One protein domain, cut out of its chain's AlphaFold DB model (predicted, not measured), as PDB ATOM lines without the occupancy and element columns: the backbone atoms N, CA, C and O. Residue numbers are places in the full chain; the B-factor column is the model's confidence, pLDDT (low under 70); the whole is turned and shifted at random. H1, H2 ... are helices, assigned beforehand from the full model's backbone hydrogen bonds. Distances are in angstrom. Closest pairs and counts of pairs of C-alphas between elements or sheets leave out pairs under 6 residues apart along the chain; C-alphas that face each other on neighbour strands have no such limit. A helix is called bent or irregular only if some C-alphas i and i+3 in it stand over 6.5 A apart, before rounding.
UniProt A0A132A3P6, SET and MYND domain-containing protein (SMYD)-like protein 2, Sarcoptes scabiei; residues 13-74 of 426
ATOM      1  N   ILE A  13      47.411  13.545 -40.540       46.94
ATOM      2  CA  ILE A  13      47.998  14.391 -41.584       46.94
ATOM      3  C   ILE A  13      47.046  14.589 -42.779       46.94
ATOM      4  O   ILE A  13      46.785  15.720 -43.176       46.94
ATOM      5  N   ASN A  14      46.469  13.513 -43.323       46.47
ATOM      6  CA  ASN A  14      45.517  13.574 -44.441       46.47
ATOM      7  C   ASN A  14      44.200  14.258 -44.053       46.47
ATOM      8  O   ASN A  14      43.579  14.922 -44.883       46.47
ATOM      9  N   PHE A  15      43.765  14.095 -42.802       51.16
ATOM     10  CA  PHE A  15      42.584  14.769 -42.272       51.16
ATOM     11  C   PHE A  15      42.826  16.275 -42.110       51.16
ATOM     12  O   PHE A  15      42.043  17.073 -42.625       51.16
ATOM     13  N   CYS A  16      43.942  16.665 -41.487       50.66
ATOM     14  CA  CYS A  16      44.346  18.062 -41.340       50.66
ATOM     15  C   CYS A  16      44.538  18.750 -42.699       50.66
ATOM     16  O   CYS A  16      44.054  19.863 -42.876       50.66
ATOM     17  N   GLU A  17      45.160  18.095 -43.685       52.00
ATOM     18  CA  GLU A  17      45.287  18.631 -45.049       52.00
ATOM     19  C   GLU A  17      43.920  18.801 -45.733       52.00
ATOM     20  O   GLU A  17      43.647  19.844 -46.328       52.00
ATOM     21  N   LYS A  18      43.003  17.832 -45.592       51.31
ATOM     22  CA  LYS A  18      41.636  17.948 -46.133       51.31
ATOM     23  C   LYS A  18      40.825  19.066 -45.463       51.31
ATOM     24  O   LYS A  18      40.105  19.769 -46.171       51.31
ATOM     25  N   ILE A  19      40.968  19.259 -44.149       52.50
ATOM     26  CA  ILE A  19      40.375  20.389 -43.407       52.50
ATOM     27  C   ILE A  19      40.988  21.714 -43.856       52.50
ATOM     28  O   ILE A  19      40.277  22.694 -44.033       52.50
ATOM     29  N   ARG A  20      42.304  21.760 -44.070       46.94
ATOM     30  CA  ARG A  20      43.012  22.976 -44.479       46.94
ATOM     31  C   ARG A  20      42.647  23.414 -45.904       46.94
ATOM     32  O   ARG A  20      42.647  24.608 -46.193       46.94
ATOM     33  N   LEU A  21      42.344  22.462 -46.792       45.62
ATOM     34  CA  LEU A  21      42.009  22.704 -48.202       45.62
ATOM     35  C   LEU A  21      40.530  23.025 -48.457       45.62
ATOM     36  O   LEU A  21      40.216  23.652 -49.472       45.62
ATOM     37  N   LYS A  22      39.609  22.607 -47.582       47.34
ATOM     38  CA  LYS A  22      38.177  22.912 -47.710       47.34
ATOM     39  C   LYS A  22      37.813  24.020 -46.723       47.34
ATOM     40  O   LYS A  22      38.159  23.937 -45.556       47.34
ATOM     41  N   ARG A  23      37.187  25.090 -47.236       40.31
ATOM     42  CA  ARG A  23      36.886  26.354 -46.532       40.31
ATOM     43  C   ARG A  23      36.471  26.135 -45.067       40.31
ATOM     44  O   ARG A  23      35.749  25.174 -44.803       40.31
ATOM     45  N   PRO A  24      36.895  27.034 -44.155       41.78
ATOM     46  CA  PRO A  24      36.712  26.875 -42.722       41.78
ATOM     47  C   PRO A  24      35.263  26.526 -42.413       41.78
ATOM     48  O   PRO A  24      34.339  27.180 -42.900       41.78
ATOM     49  N   ILE A  25      35.129  25.459 -41.629       46.12
ATOM     50  CA  ILE A  25      33.905  24.992 -40.995       46.12
ATOM     51  C   ILE A  25      33.114  26.221 -40.551       46.12
ATOM     52  O   ILE A  25      33.672  27.136 -39.935       46.12
ATOM     53  N   HIS A  26      31.837  26.272 -40.925       41.22
ATOM     54  CA  HIS A  26      30.926  27.251 -40.365       41.22
ATOM     55  C   HIS A  26      31.077  27.191 -38.836       41.22
ATOM     56  O   HIS A  26      30.823  26.155 -38.237       41.22
ATOM     57  N   GLU A  27      31.526  28.317 -38.269       51.59
ATOM     58  CA  GLU A  27      31.669  28.627 -36.840       51.59
ATOM     59  C   GLU A  27      33.041  28.350 -36.188       51.59
ATOM     60  O   GLU A  27      33.212  27.513 -35.307       51.59
ATOM     61  N   ALA A  28      34.010  29.232 -36.482       55.22
ATOM     62  CA  ALA A  28      35.194  29.479 -35.638       55.22
ATOM     63  C   ALA A  28      34.855  29.753 -34.150       55.22
ATOM     64  O   ALA A  28      35.735  29.705 -33.285       55.22
ATOM     65  N   TYR A  29      33.584  30.042 -33.856       60.44
ATOM     66  CA  TYR A  29      33.035  30.226 -32.520       60.44
ATOM     67  C   TYR A  29      33.111  28.958 -31.667       60.44
ATOM     68  O   TYR A  29      33.488  29.072 -30.509       60.44
ATOM     69  N   ASP A  30      32.861  27.766 -32.210       66.44
ATOM     70  CA  ASP A  30      32.867  26.527 -31.414       66.44
ATOM     71  C   ASP A  30      34.267  26.152 -30.928       66.44
ATOM     72  O   ASP A  30      34.461  25.820 -29.758       66.44
ATOM     73  N   LEU A  31      35.270  26.287 -31.800       70.31
ATOM     74  CA  LEU A  31      36.669  26.088 -31.415       70.31
ATOM     75  C   LEU A  31      37.114  27.140 -30.403       70.31
ATOM     76  O   LEU A  31      37.763  26.814 -29.413       70.31
ATOM     77  N   SER A  32      36.710  28.390 -30.613       71.56
ATOM     78  CA  SER A  32      36.985  29.476 -29.674       71.56
ATOM     79  C   SER A  32      36.328  29.217 -28.311       71.56
ATOM     80  O   SER A  32      36.975  29.383 -27.279       71.56
ATOM     81  N   ASN A  33      35.089  28.721 -28.287       75.75
ATOM     82  CA  ASN A  33      34.371  28.327 -27.075       75.75
ATOM     83  C   ASN A  33      35.064  27.160 -26.364       75.75
ATOM     84  O   ASN A  33      35.262  27.219 -25.151       75.75
ATOM     85  N   ALA A  34      35.495  26.131 -27.098       75.12
ATOM     86  CA  ALA A  34      36.232  25.005 -26.532       75.12
ATOM     87  C   ALA A  34      37.573  25.442 -25.922       75.12
ATOM     88  O   ALA A  34      37.903  25.031 -24.808       75.12
ATOM     89  N   ILE A  35      38.311  26.327 -26.602       79.44
ATOM     90  CA  ILE A  35      39.556  26.907 -26.084       79.44
ATOM     91  C   ILE A  35      39.276  27.728 -24.819       79.44
ATOM     92  O   ILE A  35      39.953  27.535 -23.810       79.44
ATOM     93  N   MET A  36      38.253  28.591 -24.819       80.12
ATOM     94  CA  MET A  36      37.871  29.370 -23.634       80.12
ATOM     95  C   MET A  36      37.497  28.472 -22.449       80.12
ATOM     96  O   MET A  36      37.948  28.713 -21.331       80.12
ATOM     97  N   LEU A  37      36.715  27.414 -22.674       81.19
ATOM     98  CA  LEU A  37      36.350  26.453 -21.629       81.19
ATOM     99  C   LEU A  37      37.575  25.710 -21.081       81.19
ATOM    100  O   LEU A  37      37.677  25.529 -19.867       81.19
ATOM    101  N   ALA A  38      38.524  25.336 -21.943       81.50
ATOM    102  CA  ALA A  38      39.786  24.734 -21.524       81.50
ATOM    103  C   ALA A  38      40.623  25.704 -20.672       81.50
ATOM    104  O   ALA A  38      41.126  25.317 -19.618       81.50
ATOM    105  N   MET A  39      40.699  26.983 -21.055       80.75
ATOM    106  CA  MET A  39      41.378  28.016 -20.261       80.75
ATOM    107  C   MET A  39      40.708  28.232 -18.897       80.75
ATOM    108  O   MET A  39      41.393  28.288 -17.876       80.75
ATOM    109  N   ILE A  40      39.370  28.292 -18.850       82.00
ATOM    110  CA  ILE A  40      38.604  28.390 -17.595       82.00
ATOM    111  C   ILE A  40      38.865  27.166 -16.708       82.00
ATOM    112  O   ILE A  40      38.989  27.304 -15.489       82.00
ATOM    113  N   TYR A  41      38.953  25.970 -17.296       83.31
ATOM    114  CA  TYR A  41      39.290  24.750 -16.570       83.31
ATOM    115  C   TYR A  41      40.699  24.818 -15.969       83.31
ATOM    116  O   TYR A  41      40.843  24.557 -14.773       83.31
ATOM    117  N   CYS A  42      41.709  25.228 -16.746       82.06
ATOM    118  CA  CYS A  42      43.074  25.417 -16.249       82.06
ATOM    119  C   CYS A  42      43.109  26.398 -15.071       82.06
ATOM    120  O   CYS A  42      43.618  26.052 -14.006       82.06
ATOM    121  N   TYR A  43      42.452  27.554 -15.213       80.75
ATOM    122  CA  TYR A  43      42.330  28.544 -14.143       80.75
ATOM    123  C   TYR A  43      41.675  27.957 -12.881       80.75
ATOM    124  O   TYR A  43      42.223  28.058 -11.785       80.75
ATOM    125  N   LYS A  44      40.535  27.261 -13.018       86.56
ATOM    126  CA  LYS A  44      39.838  26.620 -11.886       86.56
ATOM    127  C   LYS A  44      40.651  25.519 -11.209       86.56
ATOM    128  O   LYS A  44      40.417  25.228 -10.037       86.56
ATOM    129  N   LYS A  45      41.554  24.866 -11.940       86.69
ATOM    130  CA  LYS A  45      42.451  23.831 -11.414       86.69
ATOM    131  C   LYS A  45      43.786  24.384 -10.924       86.69
ATOM    132  O   LYS A  45      44.611  23.591 -10.484       86.69
ATOM    133  N   ASN A  46      43.965  25.707 -10.951       86.94
ATOM    134  CA  ASN A  46      45.212  26.380 -10.603       86.94
ATOM    135  C   ASN A  46      46.409  25.829 -11.404       86.94
ATOM    136  O   ASN A  46      47.509  25.689 -10.876       86.94
ATOM    137  N   LEU A  47      46.152  25.451 -12.661       82.69
ATOM    138  CA  LEU A  47      47.170  25.048 -13.623       82.69
ATOM    139  C   LEU A  47      47.685  26.312 -14.302       82.69
ATOM    140  O   LEU A  47      46.910  27.000 -14.972       82.69
ATOM    141  N   ASP A  48      48.972  26.604 -14.134       79.25
ATOM    142  CA  ASP A  48      49.601  27.689 -14.870       79.25
ATOM    143  C   ASP A  48      49.705  27.305 -16.352       79.25
ATOM    144  O   ASP A  48      50.183  26.228 -16.719       79.25
ATOM    145  N   ILE A  49      49.197  28.176 -17.221       72.56
ATOM    146  CA  ILE A  49      49.256  27.962 -18.668       72.56
ATOM    147  C   ILE A  49      50.692  28.147 -19.169       72.56
ATOM    148  O   ILE A  49      51.072  27.516 -20.158       72.56
ATOM    149  N   GLU A  50      51.512  28.942 -18.475       75.75
ATOM    150  CA  GLU A  50      52.931  29.093 -18.800       75.75
ATOM    151  C   GLU A  50      53.692  27.766 -18.617       75.75
ATOM    152  O   GLU A  50      54.528  27.415 -19.456       75.75
ATOM    153  N   ASP A  51      53.305  26.952 -17.625       77.75
ATOM    154  CA  ASP A  51      53.911  25.644 -17.322       77.75
ATOM    155  C   ASP A  51      53.566  24.541 -18.340       77.75
ATOM    156  O   ASP A  51      54.273  23.531 -18.461       77.75
ATOM    157  N   LEU A  52      52.478  24.701 -19.100       75.25
ATOM    158  CA  LEU A  52      52.151  23.785 -20.197       75.25
ATOM    159  C   LEU A  52      53.220  23.864 -21.298       75.25
ATOM    160  O   LEU A  52      53.558  22.846 -21.906       75.25
ATOM    161  N   GLY A  53      53.794  25.046 -21.522       81.94
ATOM    162  CA  GLY A  53      54.696  25.301 -22.634       81.94
ATOM    163  C   GLY A  53      53.975  25.305 -23.990       81.94
ATOM    164  O   GLY A  53      52.910  24.711 -24.185       81.94
ATOM    165  N   LYS A  54      54.578  25.990 -24.967       81.38
ATOM    166  CA  LYS A  54      53.981  26.224 -26.294       81.38
ATOM    167  C   LYS A  54      53.550  24.934 -27.005       81.38
ATOM    168  O   LYS A  54      52.498  24.908 -27.630       81.38
ATOM    169  N   GLU A  55      54.351  23.877 -26.908       84.19
ATOM    170  CA  GLU A  55      54.089  22.602 -27.583       84.19
ATOM    171  C   GLU A  55      52.832  21.904 -27.047       84.19
ATOM    172  O   GLU A  55      51.963  21.520 -27.827       84.19
ATOM    173  N   LYS A  56      52.673  21.797 -25.719       81.94
ATOM    174  CA  LYS A  56      51.478  21.160 -25.140       81.94
ATOM    175  C   LYS A  56      50.216  21.972 -25.413       81.94
ATOM    176  O   LYS A  56      49.154  21.382 -25.583       81.94
ATOM    177  N   LEU A  57      50.327  23.302 -25.474       79.75
ATOM    178  CA  LEU A  57      49.201  24.166 -25.821       79.75
ATOM    179  C   LEU A  57      48.737  23.940 -27.266       79.75
ATOM    180  O   LEU A  57      47.538  23.823 -27.500       79.75
ATOM    181  N   ILE A  58      49.672  23.824 -28.217       79.69
ATOM    182  CA  ILE A  58      49.354  23.482 -29.612       79.69
ATOM    183  C   ILE A  58      48.664  22.114 -29.671       79.69
ATOM    184  O   ILE A  58      47.574  22.013 -30.224       79.69
ATOM    185  N   ASN A  59      49.222  21.100 -29.002       82.06
ATOM    186  CA  ASN A  59      48.633  19.758 -28.973       82.06
ATOM    187  C   ASN A  59      47.219  19.738 -28.366       82.06
ATOM    188  O   ASN A  59      46.351  19.003 -28.837       82.06
ATOM    189  N   LEU A  60      46.965  20.544 -27.329       80.44
ATOM    190  CA  LEU A  60      45.635  20.678 -26.737       80.44
ATOM    191  C   LEU A  60      44.642  21.307 -27.722       80.44
ATOM    192  O   LEU A  60      43.519  20.824 -27.843       80.44
ATOM    193  N   ILE A  61      45.046  22.370 -28.422       79.12
ATOM    194  CA  ILE A  61      44.208  23.034 -29.428       79.12
ATOM    195  C   ILE A  61      43.893  22.072 -30.577       79.12
ATOM    196  O   ILE A  61      42.729  21.956 -30.959       79.12
ATOM    197  N   ASP A  62      44.892  21.343 -31.074       78.06
ATOM    198  CA  ASP A  62      44.716  20.345 -32.132       78.06
ATOM    199  C   ASP A  62      43.746  19.239 -31.700       78.06
ATOM    200  O   ASP A  62      42.836  18.871 -32.448       78.06
ATOM    201  N   TRP A  63      43.875  18.750 -30.462       81.81
ATOM    202  CA  TRP A  63      42.967  17.747 -29.909       81.81
ATOM    203  C   TRP A  63      41.528  18.263 -29.788       81.81
ATOM    204  O   TRP A  63      40.592  17.574 -30.197       81.81
ATOM    205  N   LEU A  64      41.334  19.486 -29.284       79.75
ATOM    206  CA  LEU A  64      40.009  20.109 -29.186       79.75
ATOM    207  C   LEU A  64      39.382  20.311 -30.569       79.75
ATOM    208  O   LEU A  64      38.209  19.987 -30.757       79.75
ATOM    209  N   ALA A  65      40.160  20.784 -31.544       77.44
ATOM    210  CA  ALA A  65      39.709  20.927 -32.922       77.44
ATOM    211  C   ALA A  65      39.281  19.574 -33.507       77.44
ATOM    212  O   ALA A  65      38.190  19.459 -34.063       77.44
ATOM    213  N   LEU A  66      40.082  18.522 -33.313       78.31
ATOM    214  CA  LEU A  66      39.749  17.173 -33.766       78.31
ATOM    215  C   LEU A  66      38.454  16.651 -33.123       78.31
ATOM    216  O   LEU A  66      37.605  16.094 -33.819       78.31
ATOM    217  N   CYS A  67      38.285  16.828 -31.811       80.19
ATOM    218  CA  CYS A  67      37.082  16.420 -31.084       80.19
ATOM    219  C   CYS A  67      35.825  17.160 -31.557       80.19
ATOM    220  O   CYS A  67      34.772  16.535 -31.700       80.19
ATOM    221  N   LEU A  68      35.933  18.460 -31.834       80.62
ATOM    222  CA  LEU A  68      34.831  19.252 -32.378       80.62
ATOM    223  C   LEU A  68      34.424  18.765 -33.763       80.62
ATOM    224  O   LEU A  68      33.249  18.482 -33.980       80.62
ATOM    225  N   VAL A  69      35.385  18.568 -34.669       78.19
ATOM    226  CA  VAL A  69      35.067  18.082 -36.019       78.19
ATOM    227  C   VAL A  69      34.470  16.678 -35.964       78.19
ATOM    228  O   VAL A  69      33.465  16.415 -36.616       78.19
ATOM    229  N   ARG A  70      35.024  15.776 -35.142       82.56
ATOM    230  CA  ARG A  70      34.424  14.449 -34.918       82.56
ATOM    231  C   ARG A  70      32.991  14.557 -34.424       82.56
ATOM    232  O   ARG A  70      32.163  13.747 -34.824       82.56
ATOM    233  N   THR A  71      32.708  15.541 -33.578       83.00
ATOM    234  CA  THR A  71      31.369  15.739 -33.038       83.00
ATOM    235  C   THR A  71      30.401  16.213 -34.106       83.00
ATOM    236  O   THR A  71      29.380  15.565 -34.303       83.00
ATOM    237  N   GLN A  72      30.769  17.251 -34.849       81.12
ATOM    238  CA  GLN A  72      29.957  17.826 -35.922       81.12
ATOM    239  C   GLN A  72      29.733  16.853 -37.091       81.12
ATOM    240  O   GLN A  72      28.667  16.839 -37.693       81.12
ATOM    241  N   LEU A  73      30.711  16.002 -37.416       84.81
ATOM    242  CA  LEU A  73      30.564  15.026 -38.502       84.81
ATOM    243  C   LEU A  73      29.681  13.825 -38.135       84.81
ATOM    244  O   LEU A  73      29.214  13.134 -39.035       84.81
ATOM    245  N   ASN A  74      29.469  13.565 -36.842       87.75
ATOM    246  CA  ASN A  74      28.773  12.374 -36.342       87.75
ATOM    247  C   ASN A  74      27.539  12.704 -35.490       87.75
ATOM    248  O   ASN A  74      26.986  11.812 -34.839       87.75
TER     249      ASN A  74
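What this domain is: This is residues 13 to 74 of the 426 residues of the protein "SET and MYND domain-containing protein (SMYD)-like protein 2" of Sarcoptes scabiei (UniProt A0A132A3P6). Two long helices, H3 and H2, form a helical hairpin splayed into a V, meeting around Ala 65 of H3 and Leu 31 of H2 and open toward the tight link that joins them. A short helix, H1, sits off near the closed end of the V and touches neither. The printed part has 62 residues with three named helices, H1, H2 and H3 along the chain, and no named strand; the class is all helix. The whole is only just loose, close to compact, with a radius of gyration of the C-alphas of 13.1 A, and elongated, spanning 37 by 20 by 17 A.

Where its parts are: H3, residues 49 to 74, is 31.2 A long and ends at C-alpha 74 at (28.773, 12.374, -36.342). It is irregular, with C-alphas 51 and 54 9.0 A apart, and has a kink of 75 degrees near residue 56. H2, residues 28 to 44, is 24.4 A long. H1, residues 13 to 21, begins at C-alpha 13 at (47.998, 14.391, -41.584).

How they stand to each other: H3 and H2 touch; their closest C-alphas are those of Ala 65 and Leu 31, 6.2 A apart. They run opposite ways at a steep tilt of 45 degrees. H1 is apart from H2 and from H3. Every O i to N i+4 pair is within hydrogen-bond range in H1 and H2, against 18 of 22 in H3.

The domain as a whole: The two C-alphas farthest apart, those of Lys 22 and Asn 46, are 37.9 A apart. Residues 40 to 46, of which 40 to 44 belong to H2, stand free. The printed part has no cut; the link from H1 to H2 is short and no link is long. The mean pLDDT of the printed part is 71.4, and residues 13 to 30 are under 70.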